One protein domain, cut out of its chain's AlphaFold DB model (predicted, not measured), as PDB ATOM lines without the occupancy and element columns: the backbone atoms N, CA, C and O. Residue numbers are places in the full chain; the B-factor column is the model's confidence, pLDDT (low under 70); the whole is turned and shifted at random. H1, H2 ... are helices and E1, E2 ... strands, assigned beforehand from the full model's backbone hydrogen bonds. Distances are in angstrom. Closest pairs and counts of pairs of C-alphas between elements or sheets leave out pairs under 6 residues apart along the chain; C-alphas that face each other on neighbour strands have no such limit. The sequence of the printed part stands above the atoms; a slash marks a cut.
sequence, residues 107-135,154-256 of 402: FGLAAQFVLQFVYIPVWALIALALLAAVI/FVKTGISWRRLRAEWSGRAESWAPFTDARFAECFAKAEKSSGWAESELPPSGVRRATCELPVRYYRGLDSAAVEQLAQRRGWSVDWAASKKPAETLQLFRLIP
ATOM      1  N   PHE A 107      78.920 -36.848  37.989       92.44
ATOM      2  CA  PHE A 107      78.410 -37.660  39.090       92.44
ATOM      3  C   PHE A 107      78.448 -36.904  40.423       92.44
ATOM      4  O   PHE A 107      77.439 -36.843  41.115       92.44
ATOM      5  N   GLY A 108      79.566 -36.244  40.748       90.44
ATOM      6  CA  GLY A 108      79.680 -35.450  41.974       90.44
ATOM      7  C   GLY A 108      78.717 -34.261  42.006       90.44
ATOM      8  O   GLY A 108      78.136 -33.972  43.047       90.44
ATOM      9  N   LEU A 109      78.493 -33.597  40.866       89.06
ATOM     10  CA  LEU A 109      77.508 -32.513  40.752       89.06
ATOM     11  C   LEU A 109      76.070 -33.015  40.924       89.06
ATOM     12  O   LEU A 109      75.295 -32.378  41.633       89.06
ATOM     13  N   ALA A 110      75.725 -34.145  40.301       89.38
ATOM     14  CA  ALA A 110      74.412 -34.769  40.445       89.38
ATOM     15  C   ALA A 110      74.167 -35.211  41.893       89.38
ATOM     16  O   ALA A 110      73.144 -34.853  42.469       89.38
ATOM     17  N   ALA A 111      75.133 -35.898  42.509       90.88
ATOM     18  CA  ALA A 111      75.064 -36.308  43.909       90.88
ATOM     19  C   ALA A 111      74.914 -35.099  44.844       90.88
ATOM     20  O   ALA A 111      74.043 -35.102  45.710       90.88
ATOM     21  N   GLN A 112      75.694 -34.030  44.633       89.00
ATOM     22  CA  GLN A 112      75.572 -32.793  45.408       89.00
ATOM     23  C   GLN A 112      74.185 -32.156  45.244       89.00
ATOM     24  O   GLN A 112      73.599 -31.703  46.225       89.00
ATOM     25  N   PHE A 113      73.651 -32.114  44.023       87.75
ATOM     26  CA  PHE A 113      72.326 -31.562  43.761       87.75
ATOM     27  C   PHE A 113      71.222 -32.387  44.434       87.75
ATOM     28  O   PHE A 113      70.388 -31.821  45.136       87.75
ATOM     29  N   VAL A 114      71.244 -33.717  44.294       89.12
ATOM     30  CA  VAL A 114      70.279 -34.621  44.943       89.12
ATOM     31  C   VAL A 114      70.358 -34.498  46.464       89.12
ATOM     32  O   VAL A 114      69.332 -34.333  47.122       89.12
ATOM     33  N   LEU A 115      71.567 -34.492  47.030       88.12
ATOM     34  CA  LEU A 115      71.763 -34.312  48.467       88.12
ATOM     35  C   LEU A 115      71.155 -32.984  48.942       88.12
ATOM     36  O   LEU A 115      70.472 -32.926  49.958       88.12
ATOM     37  N   GLN A 116      71.351 -31.909  48.186       86.44
ATOM     38  CA  GLN A 116      70.922 -30.587  48.613       86.44
ATOM     39  C   GLN A 116      69.421 -30.323  48.438       86.44
ATOM     40  O   GLN A 116      68.831 -29.649  49.277       86.44
ATOM     41  N   PHE A 117      68.812 -30.804  47.354       84.88
ATOM     42  CA  PHE A 117      67.417 -30.490  47.021       84.88
ATOM     43  C   PHE A 117      66.429 -31.597  47.367       84.88
ATOM     44  O   PHE A 117      65.239 -31.319  47.455       84.88
ATOM     45  N   VAL A 118      66.895 -32.830  47.566       85.88
ATOM     46  CA  VAL A 118      66.032 -33.956  47.942       85.88
ATOM     47  C   VAL A 118      66.314 -34.350  49.381       85.88
ATOM     48  O   VAL A 118      65.436 -34.254  50.231       85.88
ATOM     49  N   TYR A 119      67.555 -34.731  49.681       84.38
ATOM     50  CA  TYR A 119      67.884 -35.310  50.982       84.38
ATOM     51  C   TYR A 119      67.725 -34.301  52.125       84.38
ATOM     52  O   TYR A 119      67.096 -34.616  53.128       84.38
ATOM     53  N   ILE A 120      68.234 -33.075  51.974       83.75
ATOM     54  CA  ILE A 120      68.172 -32.067  53.042       83.75
ATOM     55  C   ILE A 120      66.740 -31.618  53.357       83.75
ATOM     56  O   ILE A 120      66.394 -31.622  54.536       83.75
ATOM     57  N   PRO A 121      65.876 -31.290  52.377       84.00
ATOM     58  CA  PRO A 121      64.473 -30.998  52.664       84.00
ATOM     59  C   PRO A 121      63.738 -32.178  53.303       84.00
ATOM     60  O   PRO A 121      63.005 -31.973  54.263       84.00
ATOM     61  N   VAL A 122      63.972 -33.409  52.832       87.69
ATOM     62  CA  VAL A 122      63.366 -34.614  53.424       87.69
ATOM     63  C   VAL A 122      63.797 -34.783  54.881       87.69
ATOM     64  O   VAL A 122      62.947 -34.961  55.748       87.69
ATOM     65  N   TRP A 123      65.088 -34.650  55.188       84.50
ATOM     66  CA  TRP A 123      65.573 -34.731  56.569       84.50
ATOM     67  C   TRP A 123      65.113 -33.573  57.444       84.50
ATOM     68  O   TRP A 123      64.834 -33.790  58.618       84.50
ATOM     69  N   ALA A 124      64.984 -32.364  56.895       82.75
ATOM     70  CA  ALA A 124      64.406 -31.237  57.617       82.75
ATOM     71  C   ALA A 124      62.935 -31.503  57.974       82.75
ATOM     72  O   ALA A 124      62.529 -31.235  59.100       82.75
ATOM     73  N   LEU A 125      62.154 -32.088  57.057       87.00
ATOM     74  CA  LEU A 125      60.775 -32.503  57.327       87.00
ATOM     75  C   LEU A 125      60.709 -33.612  58.385       87.00
ATOM     76  O   LEU A 125      59.887 -33.523  59.291       87.00
ATOM     77  N   ILE A 126      61.598 -34.610  58.320       87.25
ATOM     78  CA  ILE A 126      61.702 -35.660  59.347       87.25
ATOM     79  C   ILE A 126      62.053 -35.048  60.708       87.25
ATOM     80  O   ILE A 126      61.403 -35.359  61.699       87.25
ATOM     81  N   ALA A 127      63.037 -34.149  60.771       82.56
ATOM     82  CA  ALA A 127      63.438 -33.490  62.011       82.56
ATOM     83  C   ALA A 127      62.311 -32.628  62.598       82.56
ATOM     84  O   ALA A 127      62.086 -32.667  63.803       82.56
ATOM     85  N   LEU A 128      61.571 -31.896  61.758       85.56
ATOM     86  CA  LEU A 128      60.391 -31.137  62.178       85.56
ATOM     87  C   LEU A 128      59.273 -32.054  62.686       85.56
ATOM     88  O   LEU A 128      58.656 -31.741  63.698       85.56
ATOM     89  N   ALA A 129      59.033 -33.191  62.027       86.12
ATOM     90  CA  ALA A 129      58.045 -34.175  62.463       86.12
ATOM     91  C   ALA A 129      58.434 -34.824  63.800       86.12
ATOM     92  O   ALA A 129      57.594 -34.942  64.689       86.12
ATOM     93  N   LEU A 130      59.709 -35.187  63.976       85.44
ATOM     94  CA  LEU A 130      60.234 -35.708  65.239       85.44
ATOM     95  C   LEU A 130      60.168 -34.656  66.351       85.44
ATOM     96  O   LEU A 130      59.762 -34.978  67.461       85.44
ATOM     97  N   LEU A 131      60.505 -33.396  66.057       83.75
ATOM     98  CA  LEU A 131      60.376 -32.291  67.008       83.75
ATOM     99  C   LEU A 131      58.916 -32.087  67.428       83.75
ATOM    100  O   LEU A 131      58.636 -31.971  68.616       83.75
ATOM    101  N   ALA A 132      57.983 -32.091  66.474       83.25
ATOM    102  CA  ALA A 132      56.555 -32.000  66.757       83.25
ATOM    103  C   ALA A 132      56.060 -33.193  67.591       83.25
ATOM    104  O   ALA A 132      55.285 -32.996  68.522       83.25
ATOM    105  N   ALA A 133      56.538 -34.410  67.306       84.69
ATOM    106  CA  ALA A 133      56.222 -35.599  68.093       84.69
ATOM    107  C   ALA A 133      56.747 -35.490  69.532       84.69
ATOM    108  O   ALA A 133      56.017 -35.818  70.461       84.69
ATOM    109  N   VAL A 134      57.967 -34.978  69.735       81.00
ATOM    110  CA  VAL A 134      58.518 -34.719  71.075       81.00
ATOM    111  C   VAL A 134      57.691 -33.668  71.807       81.00
ATOM    112  O   VAL A 134      57.304 -33.924  72.935       81.00
ATOM    113  N   ILE A 135      57.353 -32.538  71.172       81.81
ATOM    114  CA  ILE A 135      56.497 -31.498  71.775       81.81
ATOM    115  C   ILE A 135      55.126 -32.070  72.160       81.81
ATOM    116  O   ILE A 135      54.598 -31.756  73.220       81.81
ATOM    117  N   PHE A 154      72.478 -22.646  55.528       57.34
ATOM    118  CA  PHE A 154      72.825 -23.704  54.577       57.34
ATOM    119  C   PHE A 154      72.207 -23.496  53.179       57.34
ATOM    120  O   PHE A 154      72.829 -23.801  52.161       57.34
ATOM    121  N   VAL A 155      71.024 -22.879  53.086       58.44
ATOM    122  CA  VAL A 155      70.362 -22.617  51.793       58.44
ATOM    123  C   VAL A 155      71.178 -21.640  50.931       58.44
ATOM    124  O   VAL A 155      71.146 -21.707  49.701       58.44
ATOM    125  N   LYS A 156      71.989 -20.767  51.548       60.91
ATOM    126  CA  LYS A 156      72.822 -19.788  50.827       60.91
ATOM    127  C   LYS A 156      74.082 -20.391  50.199       60.91
ATOM    128  O   LYS A 156      74.618 -19.801  49.260       60.91
ATOM    129  N   THR A 157      74.575 -21.533  50.682       63.66
ATOM    130  CA  THR A 157      75.812 -22.169  50.178       63.66
ATOM    131  C   THR A 157      75.561 -23.190  49.069       63.66
ATOM    132  O   THR A 157      76.505 -23.673  48.433       63.66
ATOM    133  N   GLY A 158      74.290 -23.467  48.791       73.94
ATOM    134  CA  GLY A 158      73.849 -24.445  47.824       73.94
ATOM    135  C   GLY A 158      74.224 -24.180  46.358       73.94
ATOM    136  O   GLY A 158      74.383 -23.039  45.914       73.94
ATOM    137  N   ILE A 159      74.340 -25.244  45.558       83.75
ATOM    138  CA  ILE A 159      74.375 -25.158  44.098       83.75
ATOM    139  C   ILE A 159      72.986 -24.732  43.609       83.75
ATOM    140  O   ILE A 159      71.997 -25.402  43.866       83.75
ATOM    141  N   SER A 160      72.870 -23.585  42.944       87.75
ATOM    142  CA  SER A 160      71.605 -23.199  42.308       87.75
ATOM    143  C   SER A 160      71.419 -23.959  40.993       87.75
ATOM    144  O   SER A 160      72.400 -24.372  40.378       87.75
ATOM    145  N   TRP A 161      70.182 -24.080  40.502       88.00
ATOM    146  CA  TRP A 161      69.915 -24.691  39.190       88.00
ATOM    147  C   TRP A 161      70.717 -24.033  38.055       88.00
ATOM    148  O   TRP A 161      71.316 -24.714  37.225       88.00
ATOM    149  N   ARG A 162      70.812 -22.693  38.062       90.00
ATOM    150  CA  ARG A 162      71.625 -21.933  37.094       90.00
ATOM    151  C   ARG A 162      73.105 -22.320  37.170       90.00
ATOM    152  O   ARG A 162      73.735 -22.517  36.135       90.00
ATOM    153  N   ARG A 163      73.638 -22.481  38.387       90.50
ATOM    154  CA  ARG A 163      75.018 -22.923  38.607       90.50
ATOM    155  C   ARG A 163      75.227 -24.367  38.161       90.50
ATOM    156  O   ARG A 163      76.228 -24.642  37.514       90.50
ATOM    157  N   LEU A 164      74.294 -25.270  38.471       91.31
ATOM    158  CA  LEU A 164      74.352 -26.662  38.021       91.31
ATOM    159  C   LEU A 164      74.393 -26.728  36.493       91.31
ATOM    160  O   LEU A 164      75.259 -27.401  35.950       91.31
ATOM    161  N   ARG A 165      73.521 -25.988  35.797       92.94
ATOM    162  CA  ARG A 165      73.505 -25.932  34.328       92.94
ATOM    163  C   ARG A 165      74.835 -25.429  33.753       92.94
ATOM    164  O   ARG A 165      75.354 -26.017  32.802       92.94
ATOM    165  N   ALA A 166      75.408 -24.379  34.341       93.31
ATOM    166  CA  ALA A 166      76.711 -23.855  33.935       93.31
ATOM    167  C   ALA A 166      77.840 -24.883  34.163       93.31
ATOM    168  O   ALA A 166      78.574 -25.203  33.227       93.31
ATOM    169  N   GLU A 167      77.933 -25.474  35.358       93.00
ATOM    170  CA  GLU A 167      78.925 -26.509  35.696       93.00
ATOM    171  C   GLU A 167      78.770 -27.769  34.825       93.00
ATOM    172  O   GLU A 167      79.765 -28.324  34.365       93.00
ATOM    173  N   TRP A 168      77.534 -28.197  34.551       92.69
ATOM    174  CA  TRP A 168      77.234 -29.398  33.769       92.69
ATOM    175  C   TRP A 168      77.646 -29.264  32.304       92.69
ATOM    176  O   TRP A 168      78.233 -30.185  31.729       92.69
ATOM    177  N   SER A 169      77.350 -28.111  31.696       92.44
ATOM    178  CA  SER A 169      77.776 -27.816  30.326       92.44
ATOM    179  C   SER A 169      79.296 -27.651  30.237       92.44
ATOM    180  O   SER A 169      79.915 -28.084  29.264       92.44
ATOM    181  N   GLY A 170      79.897 -27.011  31.248       87.81
ATOM    182  CA  GLY A 170      81.303 -26.627  31.263       87.81
ATOM    183  C   GLY A 170      81.708 -25.693  30.116       87.81
ATOM    184  O   GLY A 170      82.901 -25.588  29.834       87.81
ATOM    185  N   ARG A 171      80.743 -25.075  29.417       92.12
ATOM    186  CA  ARG A 171      80.974 -24.162  28.288       92.12
ATOM    187  C   ARG A 171      80.987 -22.717  28.773       92.12
ATOM    188  O   ARG A 171      80.122 -22.336  29.564       92.12
ATOM    189  N   ALA A 172      81.901 -21.909  28.241       93.75
ATOM    190  CA  ALA A 172      82.010 -20.489  28.577       93.75
ATOM    191  C   ALA A 172      80.687 -19.732  28.345       93.75
ATOM    192  O   ALA A 172      80.274 -18.945  29.191       93.75
ATOM    193  N   GLU A 173      79.958 -20.061  27.275       95.56
ATOM    194  CA  GLU A 173      78.646 -19.484  26.928       95.56
ATOM    195  C   GLU A 173      77.588 -19.640  28.030       95.56
ATOM    196  O   GLU A 173      76.737 -18.777  28.207       95.56
ATOM    197  N   SER A 174      77.630 -20.741  28.787       95.50
ATOM    198  CA  SER A 174      76.700 -20.969  29.901       95.50
ATOM    199  C   SER A 174      77.180 -20.323  31.199       95.50
ATOM    200  O   SER A 174      76.365 -19.972  32.052       95.50
ATOM    201  N   TRP A 175      78.495 -20.160  31.357       96.06
ATOM    202  CA  TRP A 175      79.088 -19.506  32.519       96.06
ATOM    203  C   TRP A 175      78.979 -17.988  32.460       96.06
ATOM    204  O   TRP A 175      78.623 -17.388  33.467       96.06
ATOM    205  N   ALA A 176      79.200 -17.372  31.299       96.38
ATOM    206  CA  ALA A 176      79.167 -15.922  31.133       96.38
ATOM    207  C   ALA A 176      77.897 -15.252  31.705       96.38
ATOM    208  O   ALA A 176      78.045 -14.372  32.552       96.38
ATOM    209  N   PRO A 177      76.658 -15.673  31.366       96.38
ATOM    210  CA  PRO A 177      75.452 -15.064  31.935       96.38
ATOM    211  C   PRO A 177      75.280 -15.358  33.434       96.38
ATOM    212  O   PRO A 177      74.714 -14.549  34.167       96.38
ATOM    213  N   PHE A 178      75.769 -16.505  33.919       95.56
ATOM    214  CA  PHE A 178      75.736 -16.841  35.345       95.56
ATOM    215  C   PHE A 178      76.685 -15.949  36.158       95.56
ATOM    216  O   PHE A 178      76.291 -15.417  37.198       95.56
ATOM    217  N   THR A 179      77.915 -15.770  35.675       96.44
ATOM    218  CA  THR A 179      78.925 -14.897  36.278       96.44
ATOM    219  C   THR A 179      78.498 -13.434  36.205       96.44
ATOM    220  O   THR A 179      78.594 -12.734  37.209       96.44
ATOM    221  N   ASP A 180      77.951 -12.982  35.072       96.44
ATOM    222  CA  ASP A 180      77.503 -11.595  34.894       96.44
ATOM    223  C   ASP A 180      76.379 -11.203  35.866       96.44
ATOM    224  O   ASP A 180      76.420 -10.136  36.482       96.44
ATOM    225  N   ALA A 181      75.411 -12.097  36.092       94.44
ATOM    226  CA  ALA A 181      74.366 -11.872  37.089       94.44
ATOM    227  C   ALA A 181      74.952 -11.719  38.504       94.44
ATOM    228  O   ALA A 181      74.515 -10.864  39.275       94.44
ATOM    229  N   ARG A 182      75.977 -12.512  38.843       94.38
ATOM    230  CA  ARG A 182      76.681 -12.377  40.124       94.38
ATOM    231  C   ARG A 182      77.486 -11.091  40.214       94.38
ATOM    232  O   ARG A 182      77.489 -10.480  41.278       94.38
ATOM    233  N   PHE A 183      78.104 -10.646  39.124       96.19
ATOM    234  CA  PHE A 183      78.770  -9.350  39.082       96.19
ATOM    235  C   PHE A 183      77.821  -8.202  39.396       96.19
ATOM    236  O   PHE A 183      78.174  -7.358  40.212       96.19
ATOM    237  N   ALA A 184      76.607  -8.191  38.840       94.19
ATOM    238  CA  ALA A 184      75.627  -7.147  39.138       94.19
ATOM    239  C   ALA A 184      75.352  -7.007  40.650       94.19
ATOM    240  O   ALA A 184      75.400  -5.904  41.192       94.19
ATOM    241  N   GLU A 185      75.120  -8.127  41.339       93.31
ATOM    242  CA  GLU A 185      74.856  -8.154  42.783       93.31
ATOM    243  C   GLU A 185      76.091  -7.750  43.602       93.31
ATOM    244  O   GLU A 185      76.020  -6.911  44.503       93.31
ATOM    245  N   CYS A 186      77.233  -8.364  43.290       94.12
ATOM    246  CA  CYS A 186      78.487  -8.183  44.005       94.12
ATOM    247  C   CYS A 186      79.031  -6.760  43.861       94.12
ATOM    248  O   CYS A 186      79.413  -6.158  44.862       94.12
ATOM    249  N   PHE A 187      79.015  -6.201  42.651       95.94
ATOM    250  CA  PHE A 187      79.494  -4.847  42.381       95.94
ATOM    251  C   PHE A 187      78.604  -3.799  43.039       95.94
ATOM    252  O   PHE A 187      79.120  -2.951  43.756       95.94
ATOM    253  N   ALA A 188      77.277  -3.899  42.912       93.12
ATOM    254  CA  ALA A 188      76.368  -2.968  43.584       93.12
ATOM    255  C   ALA A 188      76.546  -2.992  45.112       93.12
ATOM    256  O   ALA A 188      76.555  -1.948  45.769       93.12
ATOM    257  N   LYS A 189      76.734  -4.185  45.692       92.81
ATOM    258  CA  LYS A 189      77.043  -4.319  47.118       92.81
ATOM    259  C   LYS A 189      78.390  -3.683  47.454       92.81
ATOM    260  O   LYS A 189      78.450  -2.936  48.425       92.81
ATOM    261  N   ALA A 190      79.422  -3.958  46.661       92.62
ATOM    262  CA  ALA A 190      80.768  -3.442  46.863       92.62
ATOM    263  C   ALA A 190      80.816  -1.913  46.785       92.62
ATOM    264  O   ALA A 190      81.397  -1.312  47.675       92.62
ATOM    265  N   GLU A 191      80.149  -1.277  45.819       91.00
ATOM    266  CA  GLU A 191      80.065   0.193  45.720       91.00
ATOM    267  C   GLU A 191      79.317   0.806  46.910       91.00
ATOM    268  O   GLU A 191      79.681   1.870  47.412       91.00
ATOM    269  N   LYS A 192      78.276   0.124  47.407       86.69
ATOM    270  CA  LYS A 192      77.531   0.569  48.590       86.69
ATOM    271  C   LYS A 192      78.346   0.419  49.877       86.69
ATOM    272  O   LYS A 192      78.236   1.266  50.761       86.69
ATOM    273  N   SER A 193      79.124  -0.659  49.999       82.69
ATOM    274  CA  SER A 193      79.960  -0.934  51.172       82.69
ATOM    275  C   SER A 193      81.335  -0.279  51.111       82.69
ATOM    276  O   SER A 193      81.997  -0.198  52.142       82.69
ATOM    277  N   SER A 194      81.790   0.166  49.938       76.50
ATOM    278  CA  SER A 194      83.123   0.730  49.764       76.50
ATOM    279  C   SER A 194      83.227   2.091  50.440       76.50
ATOM    280  O   SER A 194      82.841   3.115  49.873       76.50
ATOM    281  N   GLY A 195      83.782   2.056  51.653       59.72
ATOM    282  CA  GLY A 195      84.649   3.086  52.209       59.72
ATOM    283  C   GLY A 195      84.069   4.494  52.222       59.72
ATOM    284  O   GLY A 195      84.601   5.383  51.567       59.72
ATOM    285  N   TRP A 196      83.023   4.715  53.019       60.28
ATOM    286  CA  TRP A 196      82.761   6.039  53.608       60.28
ATOM    287  C   TRP A 196      83.498   6.231  54.940       60.28
ATOM    288  O   TRP A 196      83.272   7.222  55.631       60.28
ATOM    289  N   ALA A 197      84.339   5.276  55.343       69.81
ATOM    290  CA  ALA A 197      85.188   5.450  56.506       69.81
ATOM    291  C   ALA A 197      86.234   6.527  56.183       69.81
ATOM    292  O   ALA A 197      87.038   6.365  55.267       69.81
ATOM    293  N   GLU A 198      86.210   7.632  56.931       67.12
ATOM    294  CA  GLU A 198      87.104   8.788  56.744       67.12
ATOM    295  C   GLU A 198      88.592   8.395  56.733       67.12
ATOM    296  O   GLU A 198      89.403   9.029  56.056       67.12
ATOM    297  N   SER A 199      88.930   7.315  57.438       69.06
ATOM    298  CA  SER A 199      90.270   6.748  57.559       69.06
ATOM    299  C   SER A 199      90.773   6.009  56.315       69.06
ATOM    300  O   SER A 199      91.976   5.952  56.064       69.06
ATOM    301  N   GLU A 200      89.873   5.441  55.513       73.06
ATOM    302  CA  GLU A 200      90.224   4.568  54.382       73.06
ATOM    303  C   GLU A 200      90.330   5.316  53.049       73.06
ATOM    304  O   GLU A 200      90.767   4.747  52.045       73.06
ATOM    305  N   LEU A 201      89.937   6.590  53.030       80.25
ATOM    306  CA  LEU A 201      89.896   7.408  51.826       80.25
ATOM    307  C   LEU A 201      91.268   8.021  51.522       80.25
ATOM    308  O   LEU A 201      91.825   8.722  52.375       80.25
ATOM    309  N   PRO A 202      91.804   7.836  50.303       80.62
ATOM    310  CA  PRO A 202      93.023   8.524  49.908       80.62
ATOM    311  C   PRO A 202      92.783  10.043  49.813       80.62
ATOM    312  O   PRO A 202      91.640  10.485  49.660       80.62
ATOM    313  N   PRO A 203      93.844  10.863  49.880       80.94
ATOM    314  CA  PRO A 203      93.753  12.316  49.734       80.94
ATOM    315  C   PRO A 203      93.128  12.806  48.425       80.94
ATOM    316  O   PRO A 203      92.627  13.923  48.398       80.94
ATOM    317  N   SER A 204      93.165  11.997  47.361       81.88
ATOM    318  CA  SER A 204      92.575  12.306  46.050       81.88
ATOM    319  C   SER A 204      91.045  12.218  46.019       81.88
ATOM    320  O   SER A 204      90.427  12.583  45.020       81.88
ATOM    321  N   GLY A 205      90.429  11.632  47.051       81.56
ATOM    322  CA  GLY A 205      88.996  11.343  47.100       81.56
ATOM    323  C   GLY A 205      88.524  10.246  46.138       81.56
ATOM    324  O   GLY A 205      87.365   9.833  46.224       81.56
ATOM    325  N   VAL A 206      89.403   9.733  45.266       86.12
ATOM    326  CA  VAL A 206      89.124   8.587  44.392       86.12
ATOM    327  C   VAL A 206      89.052   7.334  45.249       86.12
ATOM    328  O   VAL A 206      90.019   6.940  45.899       86.12
ATOM    329  N   ARG A 207      87.892   6.687  45.269       86.06
ATOM    330  CA  ARG A 207      87.659   5.520  46.121       86.06
ATOM    331  C   ARG A 207      87.913   4.257  45.343       86.06
ATOM    332  O   ARG A 207      87.567   4.156  44.171       86.06
ATOM    333  N   ARG A 208      88.445   3.255  46.028       87.69
ATOM    334  CA  ARG A 208      88.615   1.923  45.467       87.69
ATOM    335  C   ARG A 208      87.541   1.003  46.026       87.69
ATOM    336  O   ARG A 208      87.660   0.536  47.155       87.69
ATOM    337  N   ALA A 209      86.496   0.753  45.243       91.25
ATOM    338  CA  ALA A 209      85.539  -0.291  45.569       91.25
ATOM    339  C   ALA A 209      86.171  -1.642  45.258       91.25
ATOM    340  O   ALA A 209      86.679  -1.834  44.156       91.25
ATOM    341  N   THR A 210      86.171  -2.554  46.225       92.62
ATOM    342  CA  THR A 210      86.744  -3.892  46.076       92.62
ATOM    343  C   THR A 210      85.674  -4.946  46.290       92.62
ATOM    344  O   THR A 210      84.770  -4.796  47.114       92.62
ATOM    345  N   CYS A 211      85.765  -6.024  45.524       94.94
ATOM    346  CA  CYS A 211      84.882  -7.163  45.645       94.94
ATOM    347  C   CYS A 211      85.674  -8.452  45.504       94.94
ATOM    348  O   CYS A 211      86.447  -8.624  44.564       94.94
ATOM    349  N   GLU A 212      85.386  -9.391  46.394       95.19
ATOM    350  CA  GLU A 212      85.883 -10.748  46.296       95.19
ATOM    351  C   GLU A 212      84.908 -11.615  45.491       95.19
ATOM    352  O   GLU A 212      83.723 -11.713  45.824       95.19
ATOM    353  N   LEU A 213      85.404 -12.273  44.444       95.38
ATOM    354  CA  LEU A 213      84.663 -13.263  43.678       95.38
ATOM    355  C   LEU A 213      85.288 -14.652  43.873       95.38
ATOM    356  O   LEU A 213      86.386 -14.909  43.385       95.38
ATOM    357  N   PRO A 214      84.593 -15.581  44.544       94.81
ATOM    358  CA  PRO A 214      85.026 -16.975  44.649       94.81
ATOM    359  C   PRO A 214      84.968 -17.751  43.319       94.81
ATOM    360  O   PRO A 214      84.032 -17.570  42.535       94.81
ATOM    361  N   VAL A 215      85.883 -18.711  43.113       93.88
ATOM    362  CA  VAL A 215      86.033 -19.539  41.887       93.88
ATOM    363  C   VAL A 215      84.750 -20.212  41.426       93.88
ATOM    364  O   VAL A 215      84.487 -20.345  40.234       93.88
ATOM    365  N   ARG A 216      83.874 -20.570  42.367       92.69
ATOM    366  CA  ARG A 216      82.557 -21.150  42.076       92.69
ATOM    367  C   ARG A 216      81.662 -20.284  41.183       92.69
ATOM    368  O   ARG A 216      80.657 -20.798  40.699       92.69
ATOM    369  N   TYR A 217      81.983 -19.002  41.003       95.19
ATOM    370  CA  TYR A 217      81.218 -18.075  40.177       95.19
ATOM    371  C   TYR A 217      81.815 -17.802  38.800       95.19
ATOM    372  O   TYR A 217      81.112 -17.227  37.985       95.19
ATOM    373  N   TYR A 218      83.040 -18.241  38.508       94.88
ATOM    374  CA  TYR A 218      83.693 -18.036  37.202       94.88
ATOM    375  C   TYR A 218      84.473 -19.262  36.719       94.88
ATOM    376  O   TYR A 218      85.307 -19.174  35.830       94.88
ATOM    377  N   ARG A 219      84.205 -20.431  37.300       94.50
ATOM    378  CA  ARG A 219      85.005 -21.643  37.119       94.50
ATOM    379  C   ARG A 219      85.222 -22.047  35.661       94.50
ATOM    380  O   ARG A 219      86.310 -22.485  35.316       94.50
ATOM    381  N   GLY A 220      84.184 -21.934  34.833       94.38
ATOM    382  CA  GLY A 220      84.233 -22.283  33.410       94.38
ATOM    383  C   GLY A 220      84.636 -21.136  32.484       94.38
ATOM    384  O   GLY A 220      84.416 -21.247  31.282       94.38
ATOM    385  N   LEU A 221      85.169 -20.045  33.035       95.62
ATOM    386  CA  LEU A 221      85.713 -18.914  32.294       95.62
ATOM    387  C   LEU A 221      87.224 -18.860  32.507       95.62
ATOM    388  O   LEU A 221      87.714 -19.144  33.600       95.62
ATOM    389  N   ASP A 222      87.954 -18.499  31.461       94.38
ATOM    390  CA  ASP A 222      89.356 -18.129  31.587       94.38
ATOM    391  C   ASP A 222      89.494 -16.681  32.086       94.38
ATOM    392  O   ASP A 222      88.529 -15.916  32.173       94.38
ATOM    393  N   SER A 223      90.721 -16.310  32.443       93.06
ATOM    394  CA  SER A 223      91.055 -14.951  32.883       93.06
ATOM    395  C   SER A 223      90.577 -13.853  31.923       93.06
ATOM    396  O   SER A 223      90.003 -12.867  32.386       93.06
ATOM    397  N   ALA A 224      90.739 -14.042  30.609       93.94
ATOM    398  CA  ALA A 224      90.350 -13.062  29.596       93.94
ATOM    399  C   ALA A 224      88.828 -12.847  29.550       93.94
ATOM    400  O   ALA A 224      88.363 -11.707  29.531       93.94
ATOM    401  N   ALA A 225      88.034 -13.919  29.598       95.31
ATOM    402  CA  ALA A 225      86.578 -13.829  29.601       95.31
ATOM    403  C   ALA A 225      86.044 -13.174  30.885       95.31
ATOM    404  O   ALA A 225      85.106 -12.372  30.825       95.31
ATOM    405  N   VAL A 226      86.637 -13.484  32.046       95.69
ATOM    406  CA  VAL A 226      86.279 -12.841  33.324       95.69
ATOM    407  C   VAL A 226      86.603 -11.353  33.292       95.69
ATOM    408  O   VAL A 226      85.763 -10.536  33.671       95.69
ATOM    409  N   GLU A 227      87.791 -10.994  32.811       95.44
ATOM    410  CA  GLU A 227      88.217  -9.605  32.690       95.44
ATOM    411  C   GLU A 227      87.316  -8.828  31.721       95.44
ATOM    412  O   GLU A 227      86.811  -7.771  32.085       95.44
ATOM    413  N   GLN A 228      87.002  -9.381  30.548       96.19
ATOM    414  CA  GLN A 228      86.092  -8.754  29.586       96.19
ATOM    415  C   GLN A 228      84.675  -8.555  30.160       96.19
ATOM    416  O   GLN A 228      84.002  -7.565  29.864       96.19
ATOM    417  N   LEU A 229      84.178  -9.491  30.974       96.75
ATOM    418  CA  LEU A 229      82.897  -9.336  31.679       96.75
ATOM    419  C   LEU A 229      82.955  -8.229  32.740       96.75
ATOM    420  O   LEU A 229      82.038  -7.414  32.813       96.75
ATOM    421  N   ALA A 230      84.030  -8.167  33.528       96.88
ATOM    422  CA  ALA A 230      84.218  -7.121  34.529       96.88
ATOM    423  C   ALA A 230      84.359  -5.730  33.878       96.88
ATOM    424  O   ALA A 230      83.665  -4.788  34.271       96.88
ATOM    425  N   GLN A 231      85.174  -5.618  32.825       96.50
ATOM    426  CA  GLN A 231      85.430  -4.373  32.093       96.50
ATOM    427  C   GLN A 231      84.159  -3.796  31.467       96.50
ATOM    428  O   GLN A 231      83.944  -2.587  31.536       96.50
ATOM    429  N   ARG A 232      83.255  -4.641  30.946       96.56
ATOM    430  CA  ARG A 232      81.934  -4.209  30.443       96.56
ATOM    431  C   ARG A 232      81.097  -3.459  31.481       96.56
ATOM    432  O   ARG A 232      80.222  -2.684  31.109       96.56
ATOM    433  N   ARG A 233      81.362  -3.672  32.771       95.06
ATOM    434  CA  ARG A 233      80.702  -2.987  33.893       95.06
ATOM    435  C   ARG A 233      81.572  -1.894  34.525       95.06
ATOM    436  O   ARG A 233      81.197  -1.348  35.558       95.06
ATOM    437  N   GLY A 234      82.722  -1.572  33.931       95.56
ATOM    438  CA  GLY A 234      83.676  -0.592  34.458       95.56
ATOM    439  C   GLY A 234      84.515  -1.102  35.635       95.56
ATOM    440  O   GLY A 234      84.999  -0.293  36.423       95.56
ATOM    441  N   TRP A 235      84.662  -2.420  35.783       97.12
ATOM    442  CA  TRP A 235      85.480  -3.061  36.815       97.12
ATOM    443  C   TRP A 235      86.750  -3.668  36.218       97.12
ATOM    444  O   TRP A 235      86.790  -4.044  35.051       97.12
ATOM    445  N   SER A 236      87.791  -3.780  37.035       95.75
ATOM    446  CA  SER A 236      89.076  -4.389  36.686       95.75
ATOM    447  C   SER A 236      89.414  -5.510  37.663       95.75
ATOM    448  O   SER A 236      88.984  -5.496  38.818       95.75
ATOM    449  N   VAL A 237      90.191  -6.494  37.215       94.38
ATOM    450  CA  VAL A 237      90.700  -7.556  38.092       94.38
ATOM    451  C   VAL A 237      91.992  -7.074  38.751       94.38
ATOM    452  O   VAL A 237      92.912  -6.618  38.076       94.38
ATOM    453  N   ASP A 238      92.080  -7.164  40.078       93.94
ATOM    454  CA  ASP A 238      93.318  -6.911  40.811       93.94
ATOM    455  C   ASP A 238      94.174  -8.181  40.837       93.94
ATOM    456  O   ASP A 238      94.108  -8.998  41.763       93.94
ATOM    457  N   TRP A 239      95.004  -8.348  39.811       89.62
ATOM    458  CA  TRP A 239      95.943  -9.467  39.713       89.62
ATOM    459  C   TRP A 239      97.064  -9.430  40.759       89.62
ATOM    460  O   TRP A 239      97.750 -10.435  40.947       89.62
ATOM    461  N   ALA A 240      97.298  -8.296  41.424       88.62
ATOM    462  CA  ALA A 240      98.281  -8.195  42.499       88.62
ATOM    463  C   ALA A 240      97.689  -8.656  43.838       88.62
ATOM    464  O   ALA A 240      98.361  -9.354  44.597       88.62
ATOM    465  N   ALA A 241      96.421  -8.334  44.103       87.44
ATOM    466  CA  ALA A 241      95.710  -8.795  45.297       87.44
ATOM    467  C   ALA A 241      95.179 -10.236  45.174       87.44
ATOM    468  O   ALA A 241      94.983 -10.911  46.188       87.44
ATOM    469  N   SER A 242      94.974 -10.740  43.953       90.19
ATOM    470  CA  SER A 242      94.505 -12.108  43.688       90.19
ATOM    471  C   SER A 242      95.626 -13.143  43.851       90.19
ATOM    472  O   SER A 242      96.128 -13.692  42.874       90.19
ATOM    473  N   LYS A 243      96.021 -13.438  45.099       87.88
ATOM    474  CA  LYS A 243      97.113 -14.389  45.415       87.88
ATOM    475  C   LYS A 243      96.868 -15.807  44.886       87.88
ATOM    476  O   LYS A 243      97.813 -16.510  44.548       87.88
ATOM    477  N   LYS A 244      95.604 -16.236  44.860       89.25
ATOM    478  CA  LYS A 244      95.183 -17.579  44.446       89.25
ATOM    479  C   LYS A 244      93.976 -17.492  43.509       89.25
ATOM    480  O   LYS A 244      92.850 -17.730  43.949       89.25
ATOM    481  N   PRO A 245      94.185 -17.197  42.215       85.69
ATOM    482  CA  PRO A 245      93.091 -17.056  41.253       85.69
ATOM    483  C   PRO A 245      92.306 -18.360  41.032       85.69
ATOM    484  O   PRO A 245      91.201 -18.330  40.512       85.69
ATOM    485  N   ALA A 246      92.840 -19.513  41.456       85.56
ATOM    486  CA  ALA A 246      92.112 -20.783  41.470       85.56
ATOM    487  C   ALA A 246      91.079 -20.896  42.614       85.56
ATOM    488  O   ALA A 246      90.230 -21.786  42.585       85.56
ATOM    489  N   GLU A 247      91.145 -20.023  43.622       89.88
ATOM    490  CA  GLU A 247      90.230 -19.989  44.769       89.88
ATOM    491  C   GLU A 247      89.337 -18.745  44.710       89.88
ATOM    492  O   GLU A 247      88.109 -18.851  44.780       89.88
ATOM    493  N   THR A 248      89.953 -17.577  44.522       94.06
ATOM    494  CA  THR A 248      89.315 -16.272  44.655       94.06
ATOM    495  C   THR A 248      89.975 -15.248  43.729       94.06
ATOM    496  O   THR A 248      91.201 -15.156  43.662       94.06
ATOM    497  N   LEU A 249      89.152 -14.415  43.088       94.38
ATOM    498  CA  LEU A 249      89.580 -13.208  42.386       94.38
ATOM    499  C   LEU A 249      89.177 -11.962  43.158       94.38
ATOM    500  O   LEU A 249      88.039 -11.833  43.607       94.38
ATOM    501  N   GLN A 250      90.112 -11.030  43.265       95.19
ATOM    502  CA  GLN A 250      89.854  -9.684  43.741       95.19
ATOM    503  C   GLN A 250      89.554  -8.805  42.533       95.19
ATOM    504  O   GLN A 250      90.349  -8.726  41.599       95.19
ATOM    505  N   LEU A 251      88.398  -8.155  42.540       95.94
ATOM    506  CA  LEU A 251      88.014  -7.166  41.543       95.94
ATOM    507  C   LEU A 251      87.931  -5.801  42.200       95.94
ATOM    508  O   LEU A 251      87.603  -5.683  43.382       95.94
ATOM    509  N   PHE A 252      88.208  -4.765  41.425       95.00
ATOM    510  CA  PHE A 252      88.099  -3.402  41.898       95.00
ATOM    511  C   PHE A 252      87.568  -2.455  40.834       95.00
ATOM    512  O   PHE A 252      87.693  -2.688  39.632       95.00
ATOM    513  N   ARG A 253      87.006  -1.350  41.306       94.69
ATOM    514  CA  ARG A 253      86.646  -0.197  40.495       94.69
ATOM    515  C   ARG A 253      87.091   1.066  41.208       94.69
ATOM    516  O   ARG A 253      86.924   1.194  42.422       94.69
ATOM    517  N   LEU A 254      87.653   1.988  40.440       91.25
ATOM    518  CA  LEU A 254      87.931   3.334  40.909       91.25
ATOM    519  C   LEU A 254      86.674   4.179  40.722       91.25
ATOM    520  O   LEU A 254      86.130   4.280  39.623       91.25
ATOM    521  N   ILE A 255      86.188   4.734  41.822       90.06
ATOM    522  CA  ILE A 255      85.028   5.612  41.859       90.06
ATOM    523  C   ILE A 255      85.568   7.029  42.038       90.06
ATOM    524  O   ILE A 255      86.188   7.302  43.073       90.06
ATOM    525  N   PRO A 256      85.374   7.927  41.057       89.25
ATOM    526  CA  PRO A 256      85.836   9.298  41.185       89.25
ATOM    527  C   PRO A 256      85.132   9.998  42.356       89.25
ATOM    528  O   PRO A 256      84.023   9.602  42.744       89.25
TER     529      PRO A 256
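What this domain is: This is residues 107 to 135 and 154 to 256 of the 402 residues of an uncharacterized protein of Streptomyces yanglinensis (UniProt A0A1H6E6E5). A ribbon of two long antiparallel strands, E1 and E2, has helix H3 packed on it with residues 179 to 193, and the short helix H4 packs on H3; from this body a long helix, H1, reaches away, its residues 121 to 135 sticking out free. H2 sits between the two parts, folding back from the start of H3 and touching H1 near the first printed residue. The printed part has 132 residues, with four named helices and two named strands in the order H1, H2, H3, E1, H4, E2, and its class is mostly helix. It is loose, with a radius of gyration of the C-alphas of 19.3 A, and elongated, spanning 64 by 40 by 23 A.

Where its parts are: H1, residues 107 to 135, begins at C-alpha 107 (78.410, -37.660, 39.090) and is 39.8 A long, with a kink of 26 degrees near residue 120. H2 is residues 161 to 169. H3, residues 172 to 193, is 30.0 A long and has a kink of 28 degrees near residue 181. E1, residues 207 to 214, is 22.7 A long; H4 is residues 223 to 231. E2, residues 248 to 255, is 22.5 A long and ends at C-alpha 255 (85.028, 5.612, 41.859).

How they stand to each other: H1 touches H2 with residues 109 to 113 alone, closest at the C-alphas of Leu 109 and Leu 164, 7.2 A, at a shallow tilt of 27 degrees, opposite ways. H2 and H3 form a helical hairpin at a steep tilt of 42 degrees; their closest C-alphas, of Ala 166 and Ser 174, are 5.0 A apart. The closest C-alphas of H3 and E1, those of Glu 191 and Ala 209, are 5.5 A apart, while H3 and E2 are near each other. E1 and E2 are antiparallel neighbours, with N 207 and O 255 at 2.8 A and N 253 and O 209 at 2.9 A, within hydrogen-bond range. H4 touches H3, the same way at a steep tilt of 48 degrees, closest at the C-alphas of Asp 180 and Leu 229, 6.7 A. The helix packing is mostly crossed, only just, with 1 of 3 touching pairs at a shallow tilt. H1 is apart from H3, E1, H4 and E2. Every O i to N i+4 pair is within hydrogen-bond range in H2 and H4; H1 has 23 of 25 and H3 16 of 18.

The domain as a whole: The C-alphas of Ala 133 and Ser 204, the two farthest apart, are 64.0 A apart. Residues 136 to 153 are not printed, and C-alphas 135 and 154 are 25.0 A apart across this cut. The links from H3 to E1 and from H4 to E2 are long; in the latter, residues 236 to 237 pair antiparallel with residues 251 to 252 of E2. Mean pLDDT of the printed part is 88.4, with residues 154 to 157 and 195 to 199 under 70.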